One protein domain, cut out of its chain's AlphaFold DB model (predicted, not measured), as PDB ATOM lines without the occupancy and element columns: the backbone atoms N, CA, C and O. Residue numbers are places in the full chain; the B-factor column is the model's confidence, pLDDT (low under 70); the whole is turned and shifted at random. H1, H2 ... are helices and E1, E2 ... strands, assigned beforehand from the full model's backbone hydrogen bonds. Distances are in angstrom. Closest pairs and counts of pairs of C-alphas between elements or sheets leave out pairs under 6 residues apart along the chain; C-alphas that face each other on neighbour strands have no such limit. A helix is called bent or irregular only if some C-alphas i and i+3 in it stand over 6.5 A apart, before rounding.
ATOM      1  N   GLN A   4      24.482 -45.651   3.526       90.88
ATOM      2  CA  GLN A   4      25.742 -45.914   4.228       90.88
ATOM      3  C   GLN A   4      26.121 -47.398   4.187       90.88
ATOM      4  O   GLN A   4      27.240 -47.737   3.806       90.88
ATOM      5  N   GLU A   5      25.178 -48.288   4.503       91.94
ATOM      6  CA  GLU A   5      25.386 -49.741   4.435       91.94
ATOM      7  C   GLU A   5      25.740 -50.192   3.012       91.94
ATOM      8  O   GLU A   5      26.697 -50.937   2.807       91.94
ATOM      9  N   MET A   6      25.018 -49.683   2.007       92.94
ATOM     10  CA  MET A   6      25.308 -49.990   0.604       92.94
ATOM     11  C   MET A   6      26.703 -49.505   0.193       92.94
ATOM     12  O   MET A   6      27.422 -50.212  -0.510       92.94
ATOM     13  N   THR A   7      27.100 -48.312   0.640       92.38
ATOM     14  CA  THR A   7      28.421 -47.742   0.343       92.38
ATOM     15  C   THR A   7      29.541 -48.618   0.896       92.38
ATOM     16  O   THR A   7      30.519 -48.874   0.193       92.38
ATOM     17  N   LEU A   8      29.383 -49.126   2.122       92.31
ATOM     18  CA  LEU A   8      30.350 -50.034   2.741       92.31
ATOM     19  C   LEU A   8      30.526 -51.307   1.909       92.31
ATOM     20  O   LEU A   8      31.656 -51.654   1.570       92.31
ATOM     21  N   ILE A   9      29.426 -51.936   1.489       91.69
ATOM     22  CA  ILE A   9      29.460 -53.129   0.629       91.69
ATOM     23  C   ILE A   9      30.178 -52.804  -0.687       91.69
ATOM     24  O   ILE A   9      31.149 -53.451  -1.078       91.69
ATOM     25  N   CYS A  10      29.738 -51.751  -1.365       93.31
ATOM     26  CA  CYS A  10      30.230 -51.410  -2.691       93.31
ATOM     27  C   CYS A  10      31.679 -50.901  -2.731       93.31
ATOM     28  O   CYS A  10      32.306 -50.950  -3.793       93.31
ATOM     29  N   SER A  11      32.240 -50.462  -1.602       92.06
ATOM     30  CA  SER A  11      33.643 -50.047  -1.525       92.06
ATOM     31  C   SER A  11      34.648 -51.192  -1.689       92.06
ATOM     32  O   SER A  11      35.769 -50.928  -2.108       92.06
ATOM     33  N   ALA A  12      34.272 -52.448  -1.428       90.38
ATOM     34  CA  ALA A  12      35.200 -53.589  -1.460       90.38
ATOM     35  C   ALA A  12      34.817 -54.678  -2.475       90.38
ATOM     36  O   ALA A  12      35.639 -55.525  -2.824       90.38
ATOM     37  N   VAL A  13      33.576 -54.675  -2.961       93.75
ATOM     38  CA  VAL A  13      33.055 -55.759  -3.796       93.75
ATOM     39  C   VAL A  13      33.582 -55.687  -5.233       93.75
ATOM     40  O   VAL A  13      33.387 -54.692  -5.931       93.75
ATOM     41  N   ALA A  14      34.187 -56.790  -5.685       94.81
ATOM     42  CA  ALA A  14      34.599 -57.001  -7.076       94.81
ATOM     43  C   ALA A  14      33.622 -57.877  -7.883       94.81
ATOM     44  O   ALA A  14      33.527 -57.720  -9.098       94.81
ATOM     45  N   TYR A  15      32.871 -58.763  -7.226       95.25
ATOM     46  CA  TYR A  15      31.855 -59.626  -7.838       95.25
ATOM     47  C   TYR A  15      30.536 -59.472  -7.092       95.25
ATOM     48  O   TYR A  15      30.509 -59.593  -5.867       95.25
ATOM     49  N   MET A  16      29.445 -59.243  -7.819       94.19
ATOM     50  CA  MET A  16      28.121 -59.103  -7.223       94.19
ATOM     51  C   MET A  16      27.082 -59.921  -7.985       94.19
ATOM     52  O   MET A  16      26.899 -59.749  -9.188       94.19
ATOM     53  N   GLU A  17      26.353 -60.762  -7.257       95.06
ATOM     54  CA  GLU A  17      25.173 -61.471  -7.746       95.06
ATOM     55  C   GLU A  17      23.982 -61.093  -6.870       95.06
ATOM     56  O   GLU A  17      23.844 -61.551  -5.738       95.06
ATOM     57  N   ALA A  18      23.172 -60.156  -7.354       93.81
ATOM     58  CA  ALA A  18      22.146 -59.512  -6.544       93.81
ATOM     59  C   ALA A  18      20.972 -59.031  -7.400       93.81
ATOM     60  O   ALA A  18      21.056 -58.969  -8.622       93.81
ATOM     61  N   CYS A  19      19.861 -58.698  -6.746       95.06
ATOM     62  CA  CYS A  19      18.750 -57.955  -7.338       95.06
ATOM     63  C   CYS A  19      18.451 -56.754  -6.444       95.06
ATOM     64  O   CYS A  19      17.567 -56.800  -5.587       95.06
ATOM     65  N   ILE A  20      19.251 -55.706  -6.593       95.31
ATOM     66  CA  ILE A  20      19.149 -54.470  -5.829       95.31
ATOM     67  C   ILE A  20      18.072 -53.598  -6.468       95.31
ATOM     68  O   ILE A  20      18.123 -53.306  -7.661       95.31
ATOM     69  N   THR A  21      17.122 -53.131  -5.667       94.44
ATOM     70  CA  THR A  21      16.135 -52.134  -6.088       94.44
ATOM     71  C   THR A  21      16.221 -50.929  -5.164       94.44
ATOM     72  O   THR A  21      16.037 -51.052  -3.956       94.44
ATOM     73  N   ILE A  22      16.523 -49.773  -5.746       94.62
ATOM     74  CA  ILE A  22      16.536 -48.467  -5.093       94.62
ATOM     75  C   ILE A  22      15.436 -47.655  -5.766       94.62
ATOM     76  O   ILE A  22      15.604 -47.167  -6.885       94.62
ATOM     77  N   SER A  23      14.288 -47.558  -5.109       89.44
ATOM     78  CA  SER A  23      13.137 -46.832  -5.630       89.44
ATOM     79  C   SER A  23      12.530 -45.918  -4.588       89.44
ATOM     80  O   SER A  23      12.466 -46.309  -3.424       89.44
ATOM     81  N   GLU A  24      12.068 -44.736  -5.009       80.31
ATOM     82  CA  GLU A  24      11.356 -43.781  -4.141       80.31
ATOM     83  C   GLU A  24      12.134 -43.454  -2.853       80.31
ATOM     84  O   GLU A  24      11.563 -43.293  -1.775       80.31
ATOM     85  N   SER A  25      13.465 -43.410  -2.946       86.25
ATOM     86  CA  SER A  25      14.341 -43.314  -1.781       86.25
ATOM     87  C   SER A  25      14.980 -41.936  -1.631       86.25
ATOM     88  O   SER A  25      15.017 -41.122  -2.556       86.25
ATOM     89  N   SER A  26      15.559 -41.700  -0.453       87.19
ATOM     90  CA  SER A  26      16.364 -40.514  -0.159       87.19
ATOM     91  C   SER A  26      17.837 -40.646  -0.569       87.19
ATOM     92  O   SER A  26      18.652 -39.842  -0.116       87.19
ATOM     93  N   TYR A  27      18.196 -41.660  -1.368       93.06
ATOM     94  CA  TYR A  27      19.580 -41.875  -1.792       93.06
ATOM     95  C   TYR A  27      20.094 -40.675  -2.583       93.06
ATOM     96  O   TYR A  27      19.462 -40.234  -3.546       93.06
ATOM     97  N   LYS A  28      21.279 -40.193  -2.215       92.56
ATOM     98  CA  LYS A  28      22.007 -39.161  -2.966       92.56
ATOM     99  C   LYS A  28      23.052 -39.771  -3.892       92.56
ATOM    100  O   LYS A  28      23.324 -39.214  -4.958       92.56
ATOM    101  N   SER A  29      23.608 -40.919  -3.514       95.25
ATOM    102  CA  SER A  29      24.712 -41.564  -4.214       95.25
ATOM    103  C   SER A  29      24.592 -43.092  -4.233       95.25
ATOM    104  O   SER A  29      24.200 -43.720  -3.254       95.25
ATOM    105  N   PHE A  30      24.993 -43.710  -5.344       96.19
ATOM    106  CA  PHE A  30      25.256 -45.148  -5.437       96.19
ATOM    107  C   PHE A  30      26.568 -45.374  -6.188       96.19
ATOM    108  O   PHE A  30      26.673 -45.028  -7.365       96.19
ATOM    109  N   ARG A  31      27.598 -45.921  -5.530       95.69
ATOM    110  CA  ARG A  31      28.936 -46.053  -6.135       95.69
ATOM    111  C   ARG A  31      29.595 -47.367  -5.748       95.69
ATOM    112  O   ARG A  31      29.881 -47.562  -4.575       95.69
ATOM    113  N   CYS A  32      29.913 -48.203  -6.736       96.06
ATOM    114  CA  CYS A  32      30.608 -49.484  -6.554       96.06
ATOM    115  C   CYS A  32      31.900 -49.502  -7.377       96.06
ATOM    116  O   CYS A  32      31.942 -50.113  -8.444       96.06
ATOM    117  N   PRO A  33      32.948 -48.778  -6.939       96.06
ATOM    118  CA  PRO A  33      34.105 -48.474  -7.776       96.06
ATOM    119  C   PRO A  33      34.999 -49.670  -8.101       96.06
ATOM    120  O   PRO A  33      35.719 -49.622  -9.093       96.06
ATOM    121  N   ASN A  34      34.944 -50.728  -7.294       95.94
ATOM    122  CA  ASN A  34      35.786 -51.911  -7.458       95.94
ATOM    123  C   ASN A  34      35.091 -53.056  -8.203       95.94
ATOM    124  O   ASN A  34      35.704 -54.103  -8.406       95.94
ATOM    125  N   LEU A  35      33.841 -52.854  -8.635       96.06
ATOM    126  CA  LEU A  35      33.040 -53.883  -9.284       96.06
ATOM    127  C   LEU A  35      33.656 -54.290 -10.631       96.06
ATOM    128  O   LEU A  35      33.996 -53.445 -11.458       96.06
ATOM    129  N   ARG A  36      33.777 -55.598 -10.855       95.31
ATOM    130  CA  ARG A  36      34.329 -56.212 -12.072       95.31
ATOM    131  C   ARG A  36      33.330 -57.125 -12.766       95.31
ATOM    132  O   ARG A  36      33.389 -57.261 -13.981       95.31
ATOM    133  N   GLU A  37      32.405 -57.724 -12.028       94.56
ATOM    134  CA  GLU A  37      31.377 -58.606 -12.579       94.56
ATOM    135  C   GLU A  37      30.053 -58.410 -11.839       94.56
ATOM    136  O   GLU A  37      30.029 -58.308 -10.609       94.56
ATOM    137  N   LEU A  38      28.959 -58.343 -12.602       94.50
ATOM    138  CA  LEU A  38      27.612 -58.142 -12.077       94.50
ATOM    139  C   LEU A  38      26.624 -59.112 -12.725       94.50
ATOM    140  O   LEU A  38      26.466 -59.142 -13.950       94.50
ATOM    141  N   LYS A  39      25.921 -59.869 -11.884       94.69
ATOM    142  CA  LYS A  39      24.902 -60.844 -12.276       94.69
ATOM    143  C   LYS A  39      23.584 -60.597 -11.536       94.69
ATOM    144  O   LYS A  39      23.599 -60.148 -10.388       94.69
ATOM    145  N   PRO A  40      22.438 -60.883 -12.173       95.31
ATOM    146  CA  PRO A  40      21.156 -60.850 -11.489       95.31
ATOM    147  C   PRO A  40      21.046 -62.046 -10.541       95.31
ATOM    148  O   PRO A  40      21.492 -63.138 -10.869       95.31
ATOM    149  N   CYS A  41      20.381 -61.858  -9.401       94.50
ATOM    150  CA  CYS A  41      20.150 -62.930  -8.425       94.50
ATOM    151  C   CYS A  41      19.269 -64.088  -8.943       94.50
ATOM    152  O   CYS A  41      19.190 -65.128  -8.297       94.50
ATOM    153  N   ALA A  42      18.549 -63.899 -10.058       92.69
ATOM    154  CA  ALA A  42      17.751 -64.938 -10.706       92.69
ATOM    155  C   ALA A  42      17.471 -64.604 -12.191       92.69
ATOM    156  O   ALA A  42      17.475 -63.425 -12.568       92.69
ATOM    157  N   PRO A  43      17.172 -65.607 -13.043       90.06
ATOM    158  CA  PRO A  43      16.793 -65.391 -14.439       90.06
ATOM    159  C   PRO A  43      15.599 -64.438 -14.595       90.06
ATOM    160  O   PRO A  43      14.630 -64.499 -13.843       90.06
ATOM    161  N   GLY A  44      15.667 -63.544 -15.583       87.06
ATOM    162  CA  GLY A  44      14.607 -62.568 -15.871       87.06
ATOM    163  C   GLY A  44      14.544 -61.364 -14.919       87.06
ATOM    164  O   GLY A  44      13.776 -60.438 -15.172       87.06
ATOM    165  N   ARG A  45      15.358 -61.335 -13.857       92.56
ATOM    166  CA  ARG A  45      15.480 -60.185 -12.950       92.56
ATOM    167  C   ARG A  45      16.557 -59.222 -13.440       92.56
ATOM    168  O   ARG A  45      17.506 -59.624 -14.107       92.56
ATOM    169  N   VAL A  46      16.411 -57.955 -13.062       94.12
ATOM    170  CA  VAL A  46      17.443 -56.928 -13.243       94.12
ATOM    171  C   VAL A  46      18.335 -56.914 -12.004       94.12
ATOM    172  O   VAL A  46      17.828 -56.993 -10.884       94.12
ATOM    173  N   ALA A  47      19.655 -56.843 -12.193       95.56
ATOM    174  CA  ALA A  47      20.595 -56.903 -11.077       95.56
ATOM    175  C   ALA A  47      20.584 -55.619 -10.235       95.56
ATOM    176  O   ALA A  47      20.623 -55.678  -9.008       95.56
ATOM    177  N   ILE A  48      20.508 -54.459 -10.890       96.12
ATOM    178  CA  ILE A  48      20.413 -53.146 -10.248       96.12
ATOM    179  C   ILE A  48      19.294 -52.342 -10.916       96.12
ATOM    180  O   ILE A  48      19.367 -52.001 -12.095       96.12
ATOM    181  N   THR A  49      18.272 -51.988 -10.149       95.31
ATOM    182  CA  THR A  49      17.183 -51.103 -10.568       95.31
ATOM    183  C   THR A  49      17.222 -49.850  -9.707       95.31
ATOM    184  O   THR A  49      17.051 -49.940  -8.494       95.31
ATOM    185  N   VAL A  50      17.441 -48.685 -10.316       94.56
ATOM    186  CA  VAL A  50      17.424 -47.387  -9.626       94.56
ATOM    187  C   VAL A  50      16.411 -46.485 -10.312       94.56
ATOM    188  O   VAL A  50      16.682 -45.916 -11.375       94.56
ATOM    189  N   ILE A  51      15.223 -46.389  -9.721       84.88
ATOM    190  CA  ILE A  51      14.073 -45.715 -10.327       84.88
ATOM    191  C   ILE A  51      13.435 -44.700  -9.387       84.88
ATOM    192  O   ILE A  51      13.351 -44.943  -8.193       84.88
ATOM    193  N   ASP A  52      12.957 -43.575  -9.909       78.38
ATOM    194  CA  ASP A  52      12.121 -42.631  -9.151       78.38
ATOM    195  C   ASP A  52      12.772 -42.109  -7.850       78.38
ATOM    196  O   ASP A  52      12.103 -41.956  -6.828       78.38
ATOM    197  N   ASN A  53      14.089 -41.847  -7.855       80.44
ATOM    198  CA  ASN A  53      14.807 -41.295  -6.697       80.44
ATOM    199  C   ASN A  53      15.055 -39.789  -6.877       80.44
ATOM    200  O   ASN A  53      15.969 -39.408  -7.617       80.44
ATOM    201  N   PRO A  54      14.287 -38.919  -6.195       72.81
ATOM    202  CA  PRO A  54      14.296 -37.481  -6.452       72.81
ATOM    203  C   PRO A  54      15.611 -36.781  -6.090       72.81
ATOM    204  O   PRO A  54      15.894 -35.711  -6.619       72.81
ATOM    205  N   TYR A  55      16.427 -37.377  -5.219       83.19
ATOM    206  CA  TYR A  55      17.650 -36.754  -4.696       83.19
ATOM    207  C   TYR A  55      18.947 -37.378  -5.218       83.19
ATOM    208  O   TYR A  55      20.030 -36.950  -4.815       83.19
ATOM    209  N   LEU A  56      18.862 -38.373  -6.107       86.12
ATOM    210  CA  LEU A  56      20.036 -39.084  -6.602       86.12
ATOM    211  C   LEU A  56      20.835 -38.192  -7.555       86.12
ATOM    212  O   LEU A  56      20.412 -37.943  -8.682       86.12
ATOM    213  N   VAL A  57      22.012 -37.757  -7.114       86.94
ATOM    214  CA  VAL A  57      22.927 -36.895  -7.883       86.94
ATOM    215  C   VAL A  57      24.136 -37.657  -8.421       86.94
ATOM    216  O   VAL A  57      24.804 -37.192  -9.342       86.94
ATOM    217  N   SER A  58      24.438 -38.834  -7.862       93.56
ATOM    218  CA  SER A  58      25.616 -39.621  -8.229       93.56
ATOM    219  C   SER A  58      25.286 -41.098  -8.417       93.56
ATOM    220  O   SER A  58      24.678 -41.730  -7.555       93.56
ATOM    221  N   PHE A  59      25.734 -41.670  -9.534       96.44
ATOM    222  CA  PHE A  59      25.693 -43.106  -9.792       96.44
ATOM    223  C   PHE A  59      27.001 -43.536 -10.466       96.44
ATOM    224  O   PHE A  59      27.436 -42.901 -11.428       96.44
ATOM    225  N   PHE A  60      27.644 -44.602  -9.980       95.38
ATOM    226  CA  PHE A  60      28.898 -45.094 -10.549       95.38
ATOM    227  C   PHE A  60      29.077 -46.612 -10.425       95.38
ATOM    228  O   PHE A  60      29.107 -47.159  -9.322       95.38
ATOM    229  N   ILE A  61      29.315 -47.252 -11.571       94.56
ATOM    230  CA  ILE A  61      29.931 -48.577 -11.705       94.56
ATOM    231  C   ILE A  61      31.015 -48.487 -12.798       94.56
ATOM    232  O   ILE A  61      30.838 -47.702 -13.739       94.56
ATOM    233  N   PRO A  62      32.129 -49.235 -12.710       93.75
ATOM    234  CA  PRO A  62      33.149 -49.237 -13.751       93.75
ATOM    235  C   PRO A  62      32.588 -49.673 -15.107       93.75
ATOM    236  O   PRO A  62      31.804 -50.613 -15.208       93.75
ATOM    237  N   ILE A  63      33.026 -49.020 -16.184       89.56
ATOM    238  CA  ILE A  63      32.625 -49.384 -17.556       89.56
ATOM    239  C   ILE A  63      33.174 -50.750 -18.001       89.56
ATOM    240  O   ILE A  63      32.698 -51.312 -18.982       89.56
ATOM    241  N   SER A  64      34.167 -51.276 -17.280       89.25
ATOM    242  CA  SER A  64      34.795 -52.581 -17.497       89.25
ATOM    243  C   SER A  64      34.040 -53.748 -16.852       89.25
ATOM    244  O   SER A  64      34.512 -54.879 -16.942       89.25
ATOM    245  N   VAL A  65      32.902 -53.502 -16.189       92.44
ATOM    246  CA  VAL A  65      32.123 -54.565 -15.542       92.44
ATOM    247  C   VAL A  65      31.617 -55.566 -16.583       92.44
ATOM    248  O   VAL A  65      31.000 -55.199 -17.584       92.44
ATOM    249  N   ALA A  66      31.864 -56.848 -16.326       91.81
ATOM    250  CA  ALA A  66      31.384 -57.955 -17.134       91.81
ATOM    251  C   ALA A  66      29.920 -58.302 -16.808       91.81
ATOM    252  O   ALA A  66      29.523 -58.355 -15.640       91.81
ATOM    253  N   TYR A  67      29.144 -58.588 -17.859       89.75
ATOM    254  CA  TYR A  67      27.714 -58.899 -17.793       89.75
ATOM    255  C   TYR A  67      27.390 -60.218 -18.514       89.75
ATOM    256  O   TYR A  67      27.930 -60.464 -19.600       89.75
ATOM    257  N   PRO A  68      26.465 -61.047 -17.994       88.25
ATOM    258  CA  PRO A  68      25.958 -62.198 -18.732       88.25
ATOM    259  C   PRO A  68      25.174 -61.775 -19.988       88.25
ATOM    260  O   PRO A  68      24.352 -60.852 -19.971       88.25
ATOM    261  N   LYS A  69      25.414 -62.474 -21.105       86.00
ATOM    262  CA  LYS A  69      24.770 -62.185 -22.399       86.00
ATOM    263  C   LYS A  69      23.256 -62.407 -22.332       86.00
ATOM    264  O   LYS A  69      22.787 -63.350 -21.710       86.00
ATOM    265  N   GLY A  70      22.504 -61.556 -23.033       84.25
ATOM    266  CA  GLY A  70      21.050 -61.703 -23.182       84.25
ATOM    267  C   GLY A  70      20.233 -61.331 -21.942       84.25
ATOM    268  O   GLY A  70      19.034 -61.585 -21.914       84.25
ATOM    269  N   THR A  71      20.854 -60.718 -20.932       87.19
ATOM    270  CA  THR A  71      20.178 -60.303 -19.697       87.19
ATOM    271  C   THR A  71      20.229 -58.791 -19.522       87.19
ATOM    272  O   THR A  71      21.157 -58.128 -19.988       87.19
ATOM    273  N   ILE A  72      19.214 -58.239 -18.856       90.31
ATOM    274  CA  ILE A  72      19.208 -56.838 -18.440       90.31
ATOM    275  C   ILE A  72      19.799 -56.771 -17.038       90.31
ATOM    276  O   ILE A  72      19.278 -57.386 -16.115       90.31
ATOM    277  N   ILE A  73      20.879 -56.020 -16.887       94.06
ATOM    278  CA  ILE A  73      21.652 -55.913 -15.654       94.06
ATOM    279  C   ILE A  73      21.345 -54.630 -14.899       94.06
ATOM    280  O   ILE A  73      21.260 -54.657 -13.674       94.06
ATOM    281  N   LEU A  74      21.152 -53.523 -15.612       94.75
ATOM    282  CA  LEU A  74      20.941 -52.220 -14.994       94.75
ATOM    283  C   LEU A  74      19.746 -51.501 -15.616       94.75
ATOM    284  O   LEU A  74      19.622 -51.396 -16.835       94.75
ATOM    285  N   GLU A  75      18.892 -50.957 -14.760       93.75
ATOM    286  CA  GLU A  75      17.784 -50.090 -15.137       93.75
ATOM    287  C   GLU A  75      17.865 -48.775 -14.360       93.75
ATOM    288  O   GLU A  75      17.798 -48.773 -13.133       93.75
ATOM    289  N   LEU A  76      18.019 -47.661 -15.082       90.06
ATOM    290  CA  LEU A  76      17.920 -46.308 -14.533       90.06
ATOM    291  C   LEU A  76      16.716 -45.605 -15.161       90.06
ATOM    292  O   LEU A  76      16.613 -45.535 -16.386       90.06
ATOM    293  N   ALA A  77      15.830 -45.036 -14.349       82.62
ATOM    294  CA  ALA A  77      14.720 -44.197 -14.812       82.62
ATOM    295  C   ALA A  77      14.273 -43.234 -13.702       82.62
ATOM    296  O   ALA A  77      14.577 -43.462 -12.545       82.62
ATOM    297  N   GLY A  78      13.587 -42.134 -14.022       69.38
ATOM    298  CA  GLY A  78      12.941 -41.304 -12.989       69.38
ATOM    299  C   GLY A  78      13.864 -40.669 -11.932       69.38
ATOM    300  O   GLY A  78      13.388 -40.284 -10.875       69.38
ATOM    301  N   ASN A  79      15.172 -40.547 -12.184       80.44
ATOM    302  CA  ASN A  79      16.121 -39.919 -11.255       80.44
ATOM    303  C   ASN A  79      16.414 -38.475 -11.723       80.44
ATOM    304  O   ASN A  79      17.308 -38.288 -12.551       80.44
ATOM    305  N   PRO A  80      15.643 -37.464 -11.272       65.06
ATOM    306  CA  PRO A  80      15.636 -36.110 -11.832       65.06
ATOM    307  C   PRO A  80      16.978 -35.380 -11.758       65.06
ATOM    308  O   PRO A  80      17.340 -34.662 -12.690       65.06
ATOM    309  N   LEU A  81      17.704 -35.557 -10.654       75.00
ATOM    310  CA  LEU A  81      18.954 -34.848 -10.383       75.00
ATOM    311  C   LEU A  81      20.197 -35.607 -10.859       75.00
ATOM    312  O   LEU A  81      21.311 -35.101 -10.716       75.00
ATOM    313  N   LEU A  82      20.033 -36.799 -11.443       80.31
ATOM    314  CA  LEU A  82      21.154 -37.580 -11.942       80.31
ATOM    315  C   LEU A  82      21.638 -36.980 -13.274       80.31
ATOM    316  O   LEU A  82      20.863 -36.933 -14.235       80.31
ATOM    317  N   PRO A  83      22.912 -36.557 -13.389       81.75
ATOM    318  CA  PRO A  83      23.404 -35.943 -14.614       81.75
ATOM    319  C   PRO A  83      23.311 -36.884 -15.819       81.75
ATOM    320  O   PRO A  83      23.731 -38.043 -15.762       81.75
ATOM    321  N   TRP A  84      22.845 -36.365 -16.960       80.31
ATOM    322  CA  TRP A  84      22.771 -37.142 -18.206       80.31
ATOM    323  C   TRP A  84      24.129 -37.672 -18.663       80.31
ATOM    324  O   TRP A  84      24.176 -38.744 -19.251       80.31
ATOM    325  N   THR A  85      25.229 -36.995 -18.325       82.62
ATOM    326  CA  THR A  85      26.593 -37.465 -18.606       82.62
ATOM    327  C   THR A  85      26.861 -38.853 -18.021       82.62
ATOM    328  O   THR A  85      27.479 -39.684 -18.684       82.62
ATOM    329  N   VAL A  86      26.338 -39.147 -16.826       90.06
ATOM    330  CA  VAL A  86      26.430 -40.473 -16.198       90.06
ATOM    331  C   VAL A  86      25.640 -41.498 -17.009       90.06
ATOM    332  O   VAL A  86      26.160 -42.554 -17.368       90.06
ATOM    333  N   VAL A  87      24.392 -41.167 -17.347       87.50
ATOM    334  CA  VAL A  87      23.491 -42.043 -18.109       87.50
ATOM    335  C   VAL A  87      24.041 -42.325 -19.512       87.50
ATOM    336  O   VAL A  87      23.986 -43.456 -19.987       87.50
ATOM    337  N   ASP A  88      24.582 -41.313 -20.184       85.81
ATOM    338  CA  ASP A  88      25.139 -41.424 -21.530       85.81
ATOM    339  C   ASP A  88      26.413 -42.266 -21.550       85.81
ATOM    340  O   ASP A  88      26.555 -43.117 -22.430       85.81
ATOM    341  N   ASN A  89      27.291 -42.088 -20.557       89.31
ATOM    342  CA  ASN A  89      28.489 -42.908 -20.408       89.31
ATOM    343  C   ASN A  89      28.112 -44.389 -20.235       89.31
ATOM    344  O   ASN A  89      28.594 -45.253 -20.965       89.31
ATOM    345  N   LEU A  90      27.161 -44.695 -19.349       90.56
ATOM    346  CA  LEU A  90      26.693 -46.072 -19.163       90.56
ATOM    347  C   LEU A  90      25.995 -46.627 -20.411       90.56
ATOM    348  O   LEU A  90      26.172 -47.800 -20.745       90.56
ATOM    349  N   ARG A  91      25.246 -45.796 -21.148       87.44
ATOM    350  CA  ARG A  91      24.584 -46.197 -22.400       87.44
ATOM    351  C   ARG A  91      25.575 -46.663 -23.461       87.44
ATOM    352  O   ARG A  91      25.295 -47.644 -24.146       87.44
ATOM    353  N   GLN A  92      26.720 -45.997 -23.585       87.44
ATOM    354  CA  GLN A  92      27.754 -46.370 -24.555       87.44
ATOM    355  C   GLN A  92      28.398 -47.730 -24.238       87.44
ATOM    356  O   GLN A  92      28.710 -48.488 -25.155       87.44
ATOM    357  N   HIS A  93      28.541 -48.068 -22.955       87.44
ATOM    358  CA  HIS A  93      29.314 -49.237 -22.524       87.44
ATOM    359  C   HIS A  93      28.453 -50.470 -22.232       87.44
ATOM    360  O   HIS A  93      28.895 -51.599 -22.422       87.44
ATOM    361  N   CYS A  94      27.194 -50.277 -21.844       82.69
ATOM    362  CA  CYS A  94      26.312 -51.370 -21.452       82.69
ATOM    363  C   CYS A  94      25.506 -51.995 -22.611       82.69
ATOM    364  O   CYS A  94      24.879 -53.044 -22.449       82.69
ATOM    365  N   ARG A  95      25.531 -51.393 -23.811       79.38
ATOM    366  CA  ARG A  95      24.833 -51.882 -25.021       79.38
ATOM    367  C   ARG A  95      23.385 -52.327 -24.720       79.38
ATOM    368  O   ARG A  95      22.575 -51.511 -24.296       79.38
ATOM    369  N   HIS A  96      23.054 -53.605 -24.938       83.44
ATOM    370  CA  HIS A  96      21.716 -54.175 -24.727       83.44
ATOM    371  C   HIS A  96      21.452 -54.645 -23.289       83.44
ATOM    372  O   HIS A  96      20.325 -55.022 -22.988       83.44
ATOM    373  N   ALA A  97      22.461 -54.633 -22.414       88.69
ATOM    374  CA  ALA A  97      22.337 -55.098 -21.036       88.69
ATOM    375  C   ALA A  97      21.762 -54.029 -20.090       88.69
ATOM    376  O   ALA A  97      21.555 -54.305 -18.912       88.69
ATOM    377  N   CYS A  98      21.474 -52.818 -20.579       90.75
ATOM    378  CA  CYS A  98      20.919 -51.744 -19.762       90.75
ATOM    379  C   CYS A  98      19.648 -51.139 -20.341       90.75
ATOM    380  O   CYS A  98      19.472 -51.024 -21.556       90.75
ATOM    381  N   ARG A  99      18.804 -50.646 -19.436       89.94
ATOM    382  CA  ARG A  99      17.635 -49.820 -19.728       89.94
ATOM    383  C   ARG A  99      17.850 -48.431 -19.142       89.94
ATOM    384  O   ARG A  99      18.105 -48.276 -17.955       89.94
ATOM    385  N   PHE A 100      17.752 -47.420 -19.998       86.25
ATOM    386  CA  PHE A 100      17.929 -46.017 -19.627       86.25
ATOM    387  C   PHE A 100      16.713 -45.204 -20.058       86.25
ATOM    388  O   PHE A 100      16.073 -45.560 -21.060       86.25
TER     389      PHE A 100
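What this domain is: This is residues 4 to 100 of the 250 residues of an uncharacterized protein of Oesophagostomum dentatum (UniProt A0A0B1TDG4). The chain is wound in short stacked turns, a small solenoid with three sheets of parallel strands as its sides: E1, E2 and E3 make one turn, E4, E5 and E6 the next, and E7 extends the E2 and E5 side in a partial third turn. H1 caps one end of the coil, beyond E3, and H2 lies at the other end, beyond E6 and E7. The printed part has 97 residues, with two named helices and seven named strands in the order H1 E1 E2 E3 E4 E5 E6 E7 H2; the sheets run E2 E5 E7, E1 E4 and E3 E6, each parallel. The class is mixed, helices and strands. The whole is compact, with a radius of gyration of the C-alphas of 12.3 A, and rounded, spanning 31 by 27 by 22 A.

Where its parts are: In the largest sheet, E2 is residues 20 to 23, 9.7 A long, E5 is residues 48 to 51, 9.8 A, and E7 is residues 74 to 77, 10.2 A. E1 is residues 15 to 18, 9.8 A, and E4 is residues 37 to 40, 10.5 A. E3, residues 29 to 31, spans 6.5 A, and E6, residues 58 to 60, 6.8 A. H1, residues 4 to 12, begins at C-alpha 4 (25.742, -45.914, 4.228) and is 13.4 A long. H2, residues 84 to 97, is 18.2 A long and ends at C-alpha 97 (22.337, -55.098, -21.036). H2 is irregular: C-alphas 93 and 96 are 9.3 A apart.

How they stand to each other: E5 is the inner strand between the edge strands E2 and E7. Across E2 and E5, N 22 and O 49 are within hydrogen-bond range at 2.8 A; across E5 and E7, N 50 and O 75 are at 2.8 A. Residues 74 to 75 of E7 also pair, parallel, with residues 98 to 99. H2 only grazes this sheet, with its residues 87 to 97; its closest C-alphas to E7 are those of Ala 97 and Leu 74, 6.8 A apart. E1 runs on into E2 across a break of 1 residue, at 60 degrees. Across E1 and E4, N 39 and O 16 are at 2.9 A; across E3 and E6, N 60 and O 30 are at 2.8 A. The closest C-alphas of H1 and E3 are those of Cys 10 and Arg 31, 6.5 A apart. Those of E6 and H2 are Phe 59 and Val 86, 7.0 A. H1 and H2 are apart. O i to N i+4 pairs are within range for 4 of 5 in H1 and 7 of 10 in H2.

The domain as a whole: The two C-alphas farthest apart, of Ser 26 and Lys 69, are 32.2 A apart. The printed part has no cut. The link from E6 to E7, residues 61 to 73, is long. The mean pLDDT of the printed part is 89.6, with residues 78 and 80 under 70.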